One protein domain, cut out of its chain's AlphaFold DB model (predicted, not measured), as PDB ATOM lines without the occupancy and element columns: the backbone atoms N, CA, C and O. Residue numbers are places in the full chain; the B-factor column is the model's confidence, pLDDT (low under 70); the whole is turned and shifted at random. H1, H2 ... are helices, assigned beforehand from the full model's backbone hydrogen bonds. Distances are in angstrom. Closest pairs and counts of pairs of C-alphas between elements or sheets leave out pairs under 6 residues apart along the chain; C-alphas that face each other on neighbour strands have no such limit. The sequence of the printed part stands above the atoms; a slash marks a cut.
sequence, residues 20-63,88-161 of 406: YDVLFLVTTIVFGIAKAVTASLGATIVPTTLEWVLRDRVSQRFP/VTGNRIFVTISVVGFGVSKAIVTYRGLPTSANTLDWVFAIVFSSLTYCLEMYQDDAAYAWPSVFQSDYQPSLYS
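What this domain is: This is residues 20 to 63 and 88 to 161 of the 406 residues of an uncharacterized protein of Laccaria amethystina LaAM-08-1 (UniProt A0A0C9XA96). Three long helices lie side by side in a nearly flat row, H1, H4 and H3, with H4, the longest, in the middle and running opposite to its two neighbours. H2 folds back from the end of H1 and sticks out with residues 52 to 61, while the short H5 packs on the beginning of H3 and H6 lies farther out, touching no helix. The printed part has 118 residues with six named helices, H1 to H6 in that order along the chain, and no named strand; the class is all helix. It is loose, with a radius of gyration of the C-alphas of 17.1 A, and spans 47 by 38 by 22 A.

Where its parts are: Find C-alpha 115 at (264.840, 301.825, 458.959); from there H4 runs 33.8 A to C-alpha 138 at (256.954, 274.579, 477.308). H3, residues 90 to 111, is 31.4 A long. H1 starts at C-alpha 20, at (247.315, 281.279, 478.366), and runs 29.8 A to residue 40. H2, residues 45 to 61, is 25.0 A long. Look last for the short H5, residues 148 to 151, and H6, residues 156 to 160.

How they stand to each other: Start at H4, which touches H3 at a shallow tilt of 7 degrees, opposite ways, as a helical hairpin; their closest C-alphas, those of Lys 106 and Ala 118, are 5.1 A apart. H4 also touches H1, opposite ways at a shallow tilt of 4 degrees, closest at the C-alphas of Gly 32 and Trp 123, 6.4 A. H1 and H3 are apart. H1 and H2 form the other helical hairpin, opposite ways at a shallow tilt of 20 degrees; they touch through residues 34 to 39 of H1 and 46 to 47 of H2 alone, with the closest C-alphas, of Lys 35 and Pro 47, 5.2 A apart. H2 and H4 are apart. At residues 90 to 91 alone H3 touches H5, with the C-alphas of Gly 90 and Val 150 closest, at 4.3 A. H6 is apart from H5 and from H3. In H1, H2, H3, H4 and H6 every O i to N i+4 pair is within hydrogen-bond range; H5 is too short for such a pair.

The domain as a whole: The two C-alphas farthest apart are those of Leu 41 and Ser 161, at 49.0 A. Residues 64 to 87 are not printed, and C-alphas 63 and 88 are 27.1 A apart across this cut. Of the links that are printed whole, H4 to H5 is short and the others are tight. The mean pLDDT of the printed part is 76.4; it is under 70 at residues 20 to 40, 43 to 50, 54 to 55 and 58 to 63.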
ATOM      1  N   TYR A  20     246.334 280.214 478.183       57.69
ATOM      2  CA  TYR A  20     247.315 281.279 478.366       57.69
ATOM      3  C   TYR A  20     248.389 281.253 477.276       57.69
ATOM      4  O   TYR A  20     248.709 282.291 476.708       57.69
ATOM      5  N   ASP A  21     248.872 280.067 476.934       59.38
ATOM      6  CA  ASP A  21     249.875 279.836 475.898       59.38
ATOM      7  C   ASP A  21     249.409 280.332 474.530       59.38
ATOM      8  O   ASP A  21     250.102 281.074 473.829       59.38
ATOM      9  N   VAL A  22     248.168 279.986 474.185       65.44
ATOM     10  CA  VAL A  22     247.518 280.456 472.962       65.44
ATOM     11  C   VAL A  22     247.324 281.970 473.017       65.44
ATOM     12  O   VAL A  22     247.590 282.657 472.034       65.44
ATOM     13  N   LEU A  23     246.906 282.516 474.163       62.59
ATOM     14  CA  LEU A  23     246.708 283.954 474.331       62.59
ATOM     15  C   LEU A  23     248.024 284.733 474.200       62.59
ATOM     16  O   LEU A  23     248.045 285.776 473.547       62.59
ATOM     17  N   PHE A  24     249.118 284.237 474.774       67.94
ATOM     18  CA  PHE A  24     250.445 284.840 474.689       67.94
ATOM     19  C   PHE A  24     250.973 284.821 473.251       67.94
ATOM     20  O   PHE A  24     251.436 285.843 472.739       67.94
ATOM     21  N   LEU A  25     250.827 283.691 472.556       65.44
ATOM     22  CA  LEU A  25     251.234 283.559 471.161       65.44
ATOM     23  C   LEU A  25     250.408 284.482 470.247       65.44
ATOM     24  O   LEU A  25     250.962 285.230 469.442       65.44
ATOM     25  N   VAL A  26     249.083 284.500 470.421       64.94
ATOM     26  CA  VAL A  26     248.168 285.359 469.653       64.94
ATOM     27  C   VAL A  26     248.450 286.833 469.920       64.94
ATOM     28  O   VAL A  26     248.547 287.609 468.973       64.94
ATOM     29  N   THR A  27     248.618 287.239 471.178       61.34
ATOM     30  CA  THR A  27     248.922 288.640 471.506       61.34
ATOM     31  C   THR A  27     250.268 289.063 470.944       61.34
ATOM     32  O   THR A  27     250.339 290.143 470.370       61.34
ATOM     33  N   THR A  28     251.293 288.213 470.997       66.19
ATOM     34  CA  THR A  28     252.610 288.491 470.404       66.19
ATOM     35  C   THR A  28     252.521 288.672 468.887       66.19
ATOM     36  O   THR A  28     253.059 289.641 468.348       66.19
ATOM     37  N   ILE A  29     251.778 287.805 468.192       66.06
ATOM     38  CA  ILE A  29     251.558 287.911 466.741       66.06
ATOM     39  C   ILE A  29     250.769 289.183 466.402       66.06
ATOM     40  O   ILE A  29     251.177 289.946 465.528       66.06
ATOM     41  N   VAL A  30     249.665 289.452 467.106       66.56
ATOM     42  CA  VAL A  30     248.810 290.627 466.866       66.56
ATOM     43  C   VAL A  30     249.561 291.925 467.154       66.56
ATOM     44  O   VAL A  30     249.504 292.856 466.346       66.56
ATOM     45  N   PHE A  31     250.308 291.985 468.262       62.81
ATOM     46  CA  PHE A  31     251.164 293.129 468.581       62.81
ATOM     47  C   PHE A  31     252.219 293.345 467.533       62.81
ATOM     48  O   PHE A  31     252.491 294.487 467.152       62.81
ATOM     49  N   GLY A  32     252.786 292.241 467.063       64.81
ATOM     50  CA  GLY A  32     253.754 292.324 466.019       64.81
ATOM     51  C   GLY A  32     253.157 292.964 464.770       64.81
ATOM     52  O   GLY A  32     253.583 294.021 464.309       64.81
ATOM     53  N   ILE A  33     252.052 292.428 464.276       64.94
ATOM     54  CA  ILE A  33     251.461 292.973 463.062       64.94
ATOM     55  C   ILE A  33     251.031 294.447 463.236       64.94
ATOM     56  O   ILE A  33     251.270 295.263 462.344       64.94
ATOM     57  N   ALA A  34     250.487 294.839 464.393       63.16
ATOM     58  CA  ALA A  34     250.113 296.231 464.671       63.16
ATOM     59  C   ALA A  34     251.315 297.198 464.627       63.16
ATOM     60  O   ALA A  34     251.244 298.290 464.047       63.16
ATOM     61  N   LYS A  35     252.450 296.790 465.198       58.84
ATOM     62  CA  LYS A  35     253.701 297.557 465.156       58.84
ATOM     63  C   LYS A  35     254.296 297.573 463.735       58.84
ATOM     64  O   LYS A  35     254.888 298.576 463.339       58.84
ATOM     65  N   ALA A  36     254.045 296.547 462.915       55.94
ATOM     66  CA  ALA A  36     254.479 296.492 461.514       55.94
ATOM     67  C   ALA A  36     253.760 297.529 460.666       55.94
ATOM     68  O   ALA A  36     254.378 298.310 459.941       55.94
ATOM     69  N   VAL A  37     252.440 297.555 460.822       63.78
ATOM     70  CA  VAL A  37     251.551 298.457 460.104       63.78
ATOM     71  C   VAL A  37     251.863 299.905 460.471       63.78
ATOM     72  O   VAL A  37     252.081 300.724 459.581       63.78
ATOM     73  N   THR A  38     251.978 300.229 461.759       62.72
ATOM     74  CA  THR A  38     252.263 301.608 462.205       62.72
ATOM     75  C   THR A  38     253.622 302.119 461.727       62.72
ATOM     76  O   THR A  38     253.713 303.238 461.223       62.72
ATOM     77  N   ALA A  39     254.658 301.283 461.772       62.38
ATOM     78  CA  ALA A  39     255.964 301.640 461.235       62.38
ATOM     79  C   ALA A  39     255.962 301.788 459.700       62.38
ATOM     80  O   ALA A  39     256.598 302.702 459.178       62.38
ATOM     81  N   SER A  40     255.208 300.954 458.969       59.38
ATOM     82  CA  SER A  40     255.062 301.082 457.507       59.38
ATOM     83  C   SER A  40     254.364 302.382 457.081       59.38
ATOM     84  O   SER A  40     254.607 302.889 455.988       59.38
ATOM     85  N   LEU A  41     253.550 302.961 457.968       75.00
ATOM     86  CA  LEU A  41     252.876 304.246 457.777       75.00
ATOM     87  C   LEU A  41     253.753 305.452 458.161       75.00
ATOM     88  O   LEU A  41     253.265 306.579 458.174       75.00
ATOM     89  N   GLY A  42     255.030 305.238 458.499       75.12
ATOM     90  CA  GLY A  42     255.943 306.294 458.947       75.12
ATOM     91  C   GLY A  42     255.663 306.798 460.368       75.12
ATOM     92  O   GLY A  42     256.323 307.728 460.830       75.12
ATOM     93  N   ALA A  43     254.720 306.186 461.089       66.94
ATOM     94  CA  ALA A  43     254.413 306.526 462.471       66.94
ATOM     95  C   ALA A  43     255.366 305.766 463.401       66.94
ATOM     96  O   ALA A  43     255.020 304.729 463.955       66.94
ATOM     97  N   THR A  44     256.586 306.275 463.567       61.50
ATOM     98  CA  THR A  44     257.624 305.649 464.406       61.50
ATOM     99  C   THR A  44     257.386 305.818 465.910       61.50
ATOM    100  O   THR A  44     257.901 305.030 466.695       61.50
ATOM    101  N   ILE A  45     256.575 306.802 466.322       68.75
ATOM    102  CA  ILE A  45     256.297 307.133 467.735       68.75
ATOM    103  C   ILE A  45     255.183 306.255 468.329       68.75
ATOM    104  O   ILE A  45     255.225 305.867 469.497       68.75
ATOM    105  N   VAL A  46     254.176 305.908 467.527       68.06
ATOM    106  CA  VAL A  46     253.030 305.094 467.962       68.06
ATOM    107  C   VAL A  46     253.442 303.697 468.461       68.06
ATOM    108  O   VAL A  46     252.983 303.309 469.537       68.06
ATOM    109  N   PRO A  47     254.321 302.940 467.774       58.91
ATOM    110  CA  PRO A  47     254.685 301.598 468.213       58.91
ATOM    111  C   PRO A  47     255.498 301.565 469.510       58.91
ATOM    112  O   PRO A  47     255.286 300.671 470.325       58.91
ATOM    113  N   THR A  48     256.378 302.540 469.742       62.22
ATOM    114  CA  THR A  48     257.085 302.689 471.025       62.22
ATOM    115  C   THR A  48     256.115 303.056 472.140       62.22
ATOM    116  O   THR A  48     256.193 302.496 473.226       62.22
ATOM    117  N   THR A  49     255.154 303.944 471.881       68.62
ATOM    118  CA  THR A  49     254.170 304.358 472.898       68.62
ATOM    119  C   THR A  49     253.228 303.216 473.298       68.62
ATOM    120  O   THR A  49     252.947 303.040 474.481       68.62
ATOM    121  N   LEU A  50     252.789 302.394 472.336       64.31
ATOM    122  CA  LEU A  50     252.029 301.165 472.609       64.31
ATOM    123  C   LEU A  50     252.814 300.229 473.533       64.31
ATOM    124  O   LEU A  50     252.271 299.748 474.525       64.31
ATOM    125  N   GLU A  51     254.101 300.032 473.257       70.38
ATOM    126  CA  GLU A  51     254.982 299.188 474.068       70.38
ATOM    127  C   GLU A  51     255.061 299.665 475.530       70.38
ATOM    128  O   GLU A  51     254.936 298.855 476.448       70.38
ATOM    129  N   TRP A  52     255.166 300.979 475.757       73.12
ATOM    130  CA  TRP A  52     255.175 301.565 477.103       73.12
ATOM    131  C   TRP A  52     253.835 301.427 477.835       73.12
ATOM    132  O   TRP A  52     253.809 300.984 478.983       73.12
ATOM    133  N   VAL A  53     252.718 301.755 477.179       76.94
ATOM    134  CA  VAL A  53     251.379 301.714 477.797       76.94
ATOM    135  C   VAL A  53     250.986 300.291 478.200       76.94
ATOM    136  O   VAL A  53     250.345 300.076 479.231       76.94
ATOM    137  N   LEU A  54     251.370 299.301 477.397       68.44
ATOM    138  CA  LEU A  54     251.044 297.907 477.677       68.44
ATOM    139  C   LEU A  54     251.988 297.269 478.668       68.44
ATOM    140  O   LEU A  54     251.514 296.504 479.502       68.44
ATOM    141  N   ARG A  55     253.279 297.606 478.632       68.81
ATOM    142  CA  ARG A  55     254.213 297.165 479.669       68.81
ATOM    143  C   ARG A  55     253.691 297.548 481.053       68.81
ATOM    144  O   ARG A  55     253.705 296.707 481.944       68.81
ATOM    145  N   ASP A  56     253.174 298.764 481.208       75.06
ATOM    146  CA  ASP A  56     252.668 299.244 482.495       75.06
ATOM    147  C   ASP A  56     251.387 298.504 482.932       75.06
ATOM    148  O   ASP A  56     251.300 297.982 484.045       75.06
ATOM    149  N   ARG A  57     250.414 298.333 482.021       71.44
ATOM    150  CA  ARG A  57     249.161 297.617 482.337       71.44
ATOM    151  C   ARG A  57     249.333 296.117 482.553       71.44
ATOM    152  O   ARG A  57     248.626 295.542 483.376       71.44
ATOM    153  N   VAL A  58     250.216 295.479 481.791       69.81
ATOM    154  CA  VAL A  58     250.482 294.041 481.898       69.81
ATOM    155  C   VAL A  58     251.269 293.762 483.178       69.81
ATOM    156  O   VAL A  58     250.883 292.873 483.929       69.81
ATOM    157  N   SER A  59     252.282 294.577 483.490       65.12
ATOM    158  CA  SER A  59     253.064 294.475 484.732       65.12
ATOM    159  C   SER A  59     252.188 294.558 485.988       65.12
ATOM    160  O   SER A  59     252.323 293.733 486.888       65.12
ATOM    161  N   GLN A  60     251.227 295.487 486.036       62.81
ATOM    162  CA  GLN A  60     250.367 295.664 487.215       62.81
ATOM    163  C   GLN A  60     249.311 294.568 487.412       62.81
ATOM    164  O   GLN A  60     248.784 294.424 488.513       62.81
ATOM    165  N   ARG A  61     248.960 293.815 486.362       63.38
ATOM    166  CA  ARG A  61     247.920 292.775 486.433       63.38
ATOM    167  C   ARG A  61     248.452 291.362 486.556       63.38
ATOM    168  O   ARG A  61     247.629 290.463 486.710       63.38
ATOM    169  N   PHE A  62     249.766 291.155 486.494       51.06
ATOM    170  CA  PHE A  62     250.339 289.834 486.710       51.06
ATOM    171  C   PHE A  62     250.141 289.427 488.178       51.06
ATOM    172  O   PHE A  62     250.744 290.027 489.067       51.06
ATOM    173  N   PRO A  63     249.295 288.421 488.470       57.91
ATOM    174  CA  PRO A  63     249.165 287.904 489.818       57.91
ATOM    175  C   PRO A  63     250.489 287.235 490.184       57.91
ATOM    176  O   PRO A  63     250.942 286.337 489.473       57.91
ATOM    177  N   VAL A  88     273.697 278.106 484.572       90.38
ATOM    178  CA  VAL A  88     273.708 278.577 483.182       90.38
ATOM    179  C   VAL A  88     273.423 277.400 482.252       90.38
ATOM    180  O   VAL A  88     274.319 276.653 481.864       90.38
ATOM    181  N   THR A  89     272.153 277.242 481.888       92.69
ATOM    182  CA  THR A  89     271.687 276.163 481.005       92.69
ATOM    183  C   THR A  89     271.849 276.510 479.521       92.69
ATOM    184  O   THR A  89     271.927 277.683 479.137       92.69
ATOM    185  N   GLY A  90     271.847 275.489 478.660       87.81
ATOM    186  CA  GLY A  90     271.939 275.652 477.204       87.81
ATOM    187  C   GLY A  90     270.821 276.524 476.622       87.81
ATOM    188  O   GLY A  90     271.085 277.363 475.761       87.81
ATOM    189  N   ASN A  91     269.594 276.412 477.145       88.44
ATOM    190  CA  ASN A  91     268.471 277.270 476.755       88.44
ATOM    191  C   ASN A  91     268.769 278.759 477.019       88.44
ATOM    192  O   ASN A  91     268.593 279.605 476.143       88.44
ATOM    193  N   ARG A  92     269.306 279.095 478.203       87.81
ATOM    194  CA  ARG A  92     269.667 280.483 478.547       87.81
ATOM    195  C   ARG A  92     270.761 281.027 477.632       87.81
ATOM    196  O   ARG A  92     270.686 282.183 477.212       87.81
ATOM    197  N   ILE A  93     271.747 280.197 477.289       85.94
ATOM    198  CA  ILE A  93     272.802 280.554 476.331       85.94
ATOM    199  C   ILE A  93     272.194 280.821 474.951       85.94
ATOM    200  O   ILE A  93     272.469 281.862 474.355       85.94
ATOM    201  N   PHE A  94     271.326 279.933 474.464       85.88
ATOM    202  CA  PHE A  94     270.659 280.070 473.171       85.88
ATOM    203  C   PHE A  94     269.833 281.361 473.071       85.88
ATOM    204  O   PHE A  94     269.981 282.123 472.110       85.88
ATOM    205  N   VAL A  95     269.008 281.644 474.084       85.31
ATOM    206  CA  VAL A  95     268.211 282.876 474.158       85.31
ATOM    207  C   VAL A  95     269.125 284.101 474.153       85.31
ATOM    208  O   VAL A  95     268.909 285.028 473.374       85.31
ATOM    209  N   THR A  96     270.190 284.086 474.958       83.94
ATOM    210  CA  THR A  96     271.136 285.208 475.053       83.94
ATOM    211  C   THR A  96     271.826 285.476 473.716       83.94
ATOM    212  O   THR A  96     271.838 286.614 473.250       83.94
ATOM    213  N   ILE A  97     272.351 284.438 473.056       79.06
ATOM    214  CA  ILE A  97     273.002 284.562 471.743       79.06
ATOM    215  C   ILE A  97     272.021 285.105 470.702       79.06
ATOM    216  O   ILE A  97     272.382 285.984 469.920       79.06
ATOM    217  N   SER A  98     270.776 284.628 470.713       80.19
ATOM    218  CA  SER A  98     269.739 285.079 469.783       80.19
ATOM    219  C   SER A  98     269.420 286.565 469.969       80.19
ATOM    220  O   SER A  98     269.404 287.319 468.997       80.19
ATOM    221  N   VAL A  99     269.247 287.013 471.218       82.69
ATOM    222  CA  VAL A  99     268.991 288.425 471.550       82.69
ATOM    223  C   VAL A  99     270.166 289.313 471.139       82.69
ATOM    224  O   VAL A  99     269.959 290.367 470.535       82.69
ATOM    225  N   VAL A 100     271.402 288.883 471.412       77.25
ATOM    226  CA  VAL A 100     272.610 289.618 471.004       77.25
ATOM    227  C   VAL A 100     272.703 289.698 469.479       77.25
ATOM    228  O   VAL A 100     272.878 290.788 468.935       77.25
ATOM    229  N   GLY A 101     272.532 288.576 468.774       76.38
ATOM    230  CA  GLY A 101     272.585 288.522 467.312       76.38
ATOM    231  C   GLY A 101     271.534 289.412 466.648       76.38
ATOM    232  O   GLY A 101     271.837 290.128 465.689       76.38
ATOM    233  N   PHE A 102     270.320 289.433 467.195       82.44
ATOM    234  CA  PHE A 102     269.256 290.333 466.769       82.44
ATOM    235  C   PHE A 102     269.599 291.803 466.999       82.44
ATOM    236  O   PHE A 102     269.521 292.600 466.064       82.44
ATOM    237  N   GLY A 103     270.022 292.157 468.217       77.25
ATOM    238  CA  GLY A 103     270.384 293.528 468.570       77.25
ATOM    239  C   GLY A 103     271.496 294.078 467.677       77.25
ATOM    240  O   GLY A 103     271.376 295.185 467.154       77.25
ATOM    241  N   VAL A 104     272.530 293.270 467.420       74.94
ATOM    242  CA  VAL A 104     273.628 293.610 466.503       74.94
ATOM    243  C   VAL A 104     273.106 293.781 465.077       74.94
ATOM    244  O   VAL A 104     273.310 294.835 464.475       74.94
ATOM    245  N   SER A 105     272.371 292.803 464.540       79.19
ATOM    246  CA  SER A 105     271.831 292.871 463.172       79.19
ATOM    247  C   SER A 105     270.975 294.121 462.962       79.19
ATOM    248  O   SER A 105     271.158 294.859 461.991       79.19
ATOM    249  N   LYS A 106     270.090 294.416 463.916       81.69
ATOM    250  CA  LYS A 106     269.250 295.611 463.905       81.69
ATOM    251  C   LYS A 106     270.072 296.894 463.966       81.69
ATOM    252  O   LYS A 106     269.807 297.816 463.190       81.69
ATOM    253  N   ALA A 107     271.061 296.965 464.858       73.62
ATOM    254  CA  ALA A 107     271.925 298.132 464.991       73.62
ATOM    255  C   ALA A 107     272.631 298.440 463.667       73.62
ATOM    256  O   ALA A 107     272.568 299.570 463.193       73.62
ATOM    257  N   ILE A 108     273.214 297.433 463.008       76.00
ATOM    258  CA  ILE A 108     273.881 297.614 461.712       76.00
ATOM    259  C   ILE A 108     272.935 298.105 460.624       76.00
ATOM    260  O   ILE A 108     273.273 299.033 459.887       76.00
ATOM    261  N   VAL A 109     271.749 297.511 460.519       76.12
ATOM    262  CA  VAL A 109     270.768 297.922 459.510       76.12
ATOM    263  C   VAL A 109     270.275 299.351 459.774       76.12
ATOM    264  O   VAL A 109     270.135 300.141 458.840       76.12
ATOM    265  N   THR A 110     270.117 299.723 461.045       79.94
ATOM    266  CA  THR A 110     269.737 301.082 461.453       79.94
ATOM    267  C   THR A 110     270.848 302.093 461.154       79.94
ATOM    268  O   THR A 110     270.575 303.131 460.555       79.94
ATOM    269  N   TYR A 111     272.109 301.778 461.479       82.75
ATOM    270  CA  TYR A 111     273.264 302.639 461.190       82.75
ATOM    271  C   TYR A 111     273.465 302.891 459.695       82.75
ATOM    272  O   TYR A 111     273.973 303.939 459.308       82.75
ATOM    273  N   ARG A 112     273.038 301.956 458.841       81.12
ATOM    274  CA  ARG A 112     273.064 302.118 457.382       81.12
ATOM    275  C   ARG A 112     271.917 302.966 456.825       81.12
ATOM    276  O   ARG A 112     271.807 303.087 455.610       81.12
ATOM    277  N   GLY A 113     271.059 303.532 457.676       87.81
ATOM    278  CA  GLY A 113     269.919 304.335 457.236       87.81
ATOM    279  C   GLY A 113     268.832 303.507 456.548       87.81
ATOM    280  O   GLY A 113     268.128 304.025 455.687       87.81
ATOM    281  N   LEU A 114     268.690 302.225 456.912       81.06
ATOM    282  CA  LEU A 114     267.677 301.313 456.368       81.06
ATOM    283  C   LEU A 114     266.590 301.004 457.422       81.06
ATOM    284  O   LEU A 114     266.459 299.856 457.855       81.06
ATOM    285  N   PRO A 115     265.789 301.997 457.858       84.12
ATOM    286  CA  PRO A 115     264.840 301.825 458.959       84.12
ATOM    287  C   PRO A 115     263.765 300.777 458.649       84.12
ATOM    288  O   PRO A 115     263.373 300.020 459.535       84.12
ATOM    289  N   THR A 116     263.338 300.665 457.385       82.94
ATOM    290  CA  THR A 116     262.367 299.652 456.955       82.94
ATOM    291  C   THR A 116     262.910 298.242 457.157       82.94
ATOM    292  O   THR A 116     262.222 297.403 457.724       82.94
ATOM    293  N   SER A 117     264.162 297.984 456.769       79.56
ATOM    294  CA  SER A 117     264.793 296.670 456.931       79.56
ATOM    295  C   SER A 117     265.026 296.319 458.402       79.56
ATOM    296  O   SER A 117     264.844 295.167 458.786       79.56
ATOM    297  N   ALA A 118     265.384 297.300 459.239       78.50
ATOM    298  CA  ALA A 118     265.530 297.093 460.680       78.50
ATOM    299  C   ALA A 118     264.184 296.717 461.316       78.50
ATOM    300  O   ALA A 118     264.112 295.814 462.143       78.50
ATOM    301  N   ASN A 119     263.107 297.357 460.866       83.25
ATOM    302  CA  ASN A 119     261.763 297.036 461.314       83.25
ATOM    303  C   ASN A 119     261.293 295.664 460.794       83.25
ATOM    304  O   ASN A 119     260.664 294.914 461.525       83.25
ATOM    305  N   THR A 120     261.645 295.281 459.563       80.69
ATOM    306  CA  THR A 120     261.417 293.917 459.049       80.69
ATOM    307  C   THR A 120     262.155 292.863 459.869       80.69
ATOM    308  O   THR A 120     261.590 291.806 460.145       80.69
ATOM    309  N   LEU A 121     263.386 293.145 460.303       79.12
ATOM    310  CA  LEU A 121     264.100 292.262 461.224       79.12
ATOM    311  C   LEU A 121     263.361 292.130 462.554       79.12
ATOM    312  O   LEU A 121     263.223 291.005 463.024       79.12
ATOM    313  N   ASP A 122     262.835 293.224 463.120       83.12
ATOM    314  CA  ASP A 122     261.993 293.155 464.322       83.12
ATOM    315  C   ASP A 122     260.826 292.180 464.124       83.12
ATOM    316  O   ASP A 122     260.583 291.352 464.997       83.12
ATOM    317  N   TRP A 123     260.162 292.212 462.962       81.62
ATOM    318  CA  TRP A 123     259.049 291.309 462.655       81.62
ATOM    319  C   TRP A 123     259.446 289.853 462.637       81.62
ATOM    320  O   TRP A 123     258.884 289.029 463.359       81.62
ATOM    321  N   VAL A 124     260.400 289.544 461.768       80.56
ATOM    322  CA  VAL A 124     260.781 288.165 461.501       80.56
ATOM    323  C   VAL A 124     261.387 287.553 462.754       80.56
ATOM    324  O   VAL A 124     261.024 286.442 463.133       80.56
ATOM    325  N   PHE A 125     262.262 288.294 463.437       80.44
ATOM    326  CA  PHE A 125     262.924 287.788 464.626       80.44
ATOM    327  C   PHE A 125     261.945 287.649 465.789       80.44
ATOM    328  O   PHE A 125     261.961 286.616 466.449       80.44
ATOM    329  N   ALA A 126     261.047 288.621 466.000       81.25
ATOM    330  CA  ALA A 126     260.023 288.502 467.030       81.25
ATOM    331  C   ALA A 126     259.160 287.266 466.793       81.25
ATOM    332  O   ALA A 126     259.045 286.454 467.697       81.25
ATOM    333  N   ILE A 127     258.613 287.061 465.593       80.00
ATOM    334  CA  ILE A 127     257.716 285.926 465.328       80.00
ATOM    335  C   ILE A 127     258.461 284.593 465.468       80.00
ATOM    336  O   ILE A 127     258.010 283.716 466.203       80.00
ATOM    337  N   VAL A 128     259.603 284.440 464.791       81.06
ATOM    338  CA  VAL A 128     260.322 283.158 464.733       81.06
ATOM    339  C   VAL A 128     260.935 282.812 466.084       81.06
ATOM    340  O   VAL A 128     260.720 281.710 466.586       81.06
ATOM    341  N   PHE A 129     261.673 283.743 466.696       82.75
ATOM    342  CA  PHE A 129     262.375 283.442 467.937       82.75
ATOM    343  C   PHE A 129     261.437 283.403 469.129       82.75
ATOM    344  O   PHE A 129     261.610 282.496 469.927       82.75
ATOM    345  N   SER A 130     260.422 284.277 469.233       80.31
ATOM    346  CA  SER A 130     259.461 284.163 470.343       80.31
ATOM    347  C   SER A 130     258.721 282.834 470.299       80.31
ATOM    348  O   SER A 130     258.621 282.181 471.329       80.31
ATOM    349  N   SER A 131     258.288 282.383 469.117       81.62
ATOM    350  CA  SER A 131     257.614 281.088 468.968       81.62
ATOM    351  C   SER A 131     258.547 279.935 469.334       81.62
ATOM    352  O   SER A 131     258.141 279.010 470.026       81.62
ATOM    353  N   LEU A 132     259.811 279.992 468.906       81.56
ATOM    354  CA  LEU A 132     260.780 278.936 469.186       81.56
ATOM    355  C   LEU A 132     261.185 278.897 470.665       81.56
ATOM    356  O   LEU A 132     261.224 277.818 471.247       81.56
ATOM    357  N   THR A 133     261.435 280.049 471.292       83.88
ATOM    358  CA  THR A 133     261.731 280.121 472.731       83.88
ATOM    359  C   THR A 133     260.526 279.721 473.563       83.88
ATOM    360  O   THR A 133     260.690 279.008 474.542       83.88
ATOM    361  N   TYR A 134     259.324 280.109 473.137       83.56
ATOM    362  CA  TYR A 134     258.074 279.702 473.762       83.56
ATOM    363  C   TYR A 134     257.901 278.174 473.708       83.56
ATOM    364  O   TYR A 134     257.660 277.535 474.731       83.56
ATOM    365  N   CYS A 135     258.127 277.561 472.540       83.62
ATOM    366  CA  CYS A 135     258.127 276.106 472.408       83.62
ATOM    367  C   CYS A 135     259.167 275.453 473.329       83.62
ATOM    368  O   CYS A 135     258.841 274.485 474.007       83.62
ATOM    369  N   LEU A 136     260.400 275.971 473.382       83.38
ATOM    370  CA  LEU A 136     261.452 275.439 474.257       83.38
ATOM    371  C   LEU A 136     261.094 275.551 475.743       83.38
ATOM    372  O   LEU A 136     261.382 274.631 476.504       83.38
ATOM    373  N   GLU A 137     260.458 276.647 476.152       86.25
ATOM    374  CA  GLU A 137     260.038 276.878 477.535       86.25
ATOM    375  C   GLU A 137     258.929 275.908 477.963       86.25
ATOM    376  O   GLU A 137     258.976 275.377 479.072       86.25
ATOM    377  N   MET A 138     258.000 275.578 477.058       82.38
ATOM    378  CA  MET A 138     256.954 274.579 477.308       82.38
ATOM    379  C   MET A 138     257.522 273.170 477.554       82.38
ATOM    380  O   MET A 138     256.934 272.384 478.289       82.38
ATOM    381  N   TYR A 139     258.679 272.847 476.970       83.94
ATOM    382  CA  TYR A 139     259.346 271.555 477.163       83.94
ATOM    383  C   TYR A 139     260.301 271.522 478.360       83.94
ATOM    384  O   TYR A 139     260.859 270.466 478.654       83.94
ATOM    385  N   GLN A 140     260.508 272.640 479.058       84.69
ATOM    386  CA  GLN A 140     261.550 272.727 480.075       84.69
ATOM    387  C   GLN A 140     261.336 271.768 481.258       84.69
ATOM    388  O   GLN A 140     262.325 271.278 481.796       84.69
ATOM    389  N   ASP A 141     260.090 271.479 481.650       81.19
ATOM    390  CA  ASP A 141     259.823 270.591 482.793       81.19
ATOM    391  C   ASP A 141     259.802 269.118 482.385       81.19
ATOM    392  O   ASP A 141     260.503 268.297 482.971       81.19
ATOM    393  N   ASP A 142     259.040 268.786 481.340       81.44
ATOM    394  CA  ASP A 142     258.796 267.392 480.957       81.44
ATOM    395  C   ASP A 142     259.941 266.799 480.123       81.44
ATOM    396  O   ASP A 142     260.227 265.603 480.193       81.44
ATOM    397  N   ALA A 143     260.628 267.627 479.328       78.12
ATOM    398  CA  ALA A 143     261.702 267.185 478.442       78.12
ATOM    399  C   ALA A 143     263.098 267.384 479.038       78.12
ATOM    400  O   ALA A 143     264.088 267.144 478.343       78.12
ATOM    401  N   ALA A 144     263.210 267.771 480.313       78.75
ATOM    402  CA  ALA A 144     264.506 267.945 480.965       78.75
ATOM    403  C   ALA A 144     265.369 266.670 480.864       78.75
ATOM    404  O   ALA A 144     266.572 266.757 480.629       78.75
ATOM    405  N   TYR A 145     264.736 265.492 480.932       82.00
ATOM    406  CA  TYR A 145     265.386 264.189 480.749       82.00
ATOM    407  C   TYR A 145     265.583 263.784 479.285       82.00
ATOM    408  O   TYR A 145     266.515 263.046 478.976       82.00
ATOM    409  N   ALA A 146     264.721 264.252 478.379       83.56
ATOM    410  CA  ALA A 146     264.848 263.964 476.952       83.56
ATOM    411  C   ALA A 146     265.981 264.780 476.310       83.56
ATOM    412  O   ALA A 146     266.628 264.304 475.377       83.56
ATOM    413  N   TRP A 147     266.244 265.992 476.820       86.12
ATOM    414  CA  TRP A 147     267.296 266.871 476.315       86.12
ATOM    415  C   TRP A 147     268.120 267.539 477.432       86.12
ATOM    416  O   TRP A 147     268.141 268.769 477.566       86.12
ATOM    417  N   PRO A 148     268.857 266.742 478.230       86.50
ATOM    418  CA  PRO A 148     269.569 267.231 479.411       86.50
ATOM    419  C   PRO A 148     270.644 268.261 479.062       86.50
ATOM    420  O   PRO A 148     270.888 269.171 479.850       86.50
ATOM    421  N   SER A 149     271.223 268.201 477.859       85.88
ATOM    422  CA  SER A 149     272.161 269.219 477.380       85.88
ATOM    423  C   SER A 149     271.530 270.608 477.288       85.88
ATOM    424  O   SER A 149     272.197 271.596 477.528       85.88
ATOM    425  N   VAL A 150     270.246 270.735 476.957       89.31
ATOM    426  CA  VAL A 150     269.619 272.059 476.806       89.31
ATOM    427  C   VAL A 150     269.152 272.607 478.154       89.31
ATOM    428  O   VAL A 150     269.295 273.807 478.413       89.31
ATOM    429  N   PHE A 151     268.625 271.741 479.022       90.94
ATOM    430  CA  PHE A 151     267.888 272.168 480.213       90.94
ATOM    431  C   PHE A 151     268.589 271.901 481.549       90.94
ATOM    432  O   PHE A 151     268.370 272.669 482.480       90.94
ATOM    433  N   GLN A 152     269.426 270.866 481.660       90.94
ATOM    434  CA  GLN A 152     270.005 270.431 482.941       90.94
ATOM    435  C   GLN A 152     271.520 270.639 483.032       90.94
ATOM    436  O   GLN A 152     272.039 270.873 484.119       90.94
ATOM    437  N   SER A 153     272.243 270.544 481.914       90.44
ATOM    438  CA  SER A 153     273.698 270.681 481.910       90.44
ATOM    439  C   SER A 153     274.118 272.094 482.311       90.44
ATOM    440  O   SER A 153     273.731 273.074 481.671       90.44
ATOM    441  N   ASP A 154     274.931 272.175 483.365       92.38
ATOM    442  CA  ASP A 154     275.572 273.412 483.784       92.38
ATOM    443  C   ASP A 154     276.772 273.711 482.882       92.38
ATOM    444  O   ASP A 154     277.801 273.032 482.921       92.38
ATOM    445  N   TYR A 155     276.640 274.745 482.056       89.62
ATOM    446  CA  TYR A 155     277.717 275.214 481.187       89.62
ATOM    447  C   TYR A 155     278.591 276.279 481.844       89.62
ATOM    448  O   TYR A 155     279.563 276.721 481.229       89.62
ATOM    449  N   GLN A 156     278.291 276.695 483.075       89.12
ATOM    450  CA  GLN A 156     279.062 277.695 483.805       89.12
ATOM    451  C   GLN A 156     280.574 277.380 483.855       89.12
ATOM    452  O   GLN A 156     281.359 278.241 483.438       89.12
ATOM    453  N   PRO A 157     281.038 276.174 484.255       87.44
ATOM    454  CA  PRO A 157     282.472 275.864 484.261       87.44
ATOM    455  C   PRO A 157     283.097 275.893 482.857       87.44
ATOM    456  O   PRO A 157     284.234 276.337 482.692       87.44
ATOM    457  N   SER A 158     282.351 275.493 481.821       82.81
ATOM    458  CA  SER A 158     282.814 275.574 480.430       82.81
ATOM    459  C   SER A 158     282.882 277.011 479.912       82.81
ATOM    460  O   SER A 158     283.751 277.320 479.103       82.81
ATOM    461  N   LEU A 159     282.013 277.912 480.364       80.12
ATOM    462  CA  LEU A 159     282.039 279.316 479.950       80.12
ATOM    463  C   LEU A 159     283.183 280.093 480.611       80.12
ATOM    464  O   LEU A 159     283.782 280.952 479.968       80.12
ATOM    465  N   TYR A 160     283.516 279.776 481.866       82.44
ATOM    466  CA  TYR A 160     284.621 280.427 482.579       82.44
ATOM    467  C   TYR A 160     286.005 279.916 482.177       82.44
ATOM    468  O   TYR A 160     287.003 280.612 482.363       82.44
ATOM    469  N   SER A 161     286.085 278.727 481.584       82.56
ATOM    470  CA  SER A 161     287.318 278.239 480.983       82.56
ATOM    471  C   SER A 161     287.625 279.058 479.713       82.56
ATOM    472  O   SER A 161     286.964 278.950 478.680       82.56
TER     473      SER A 161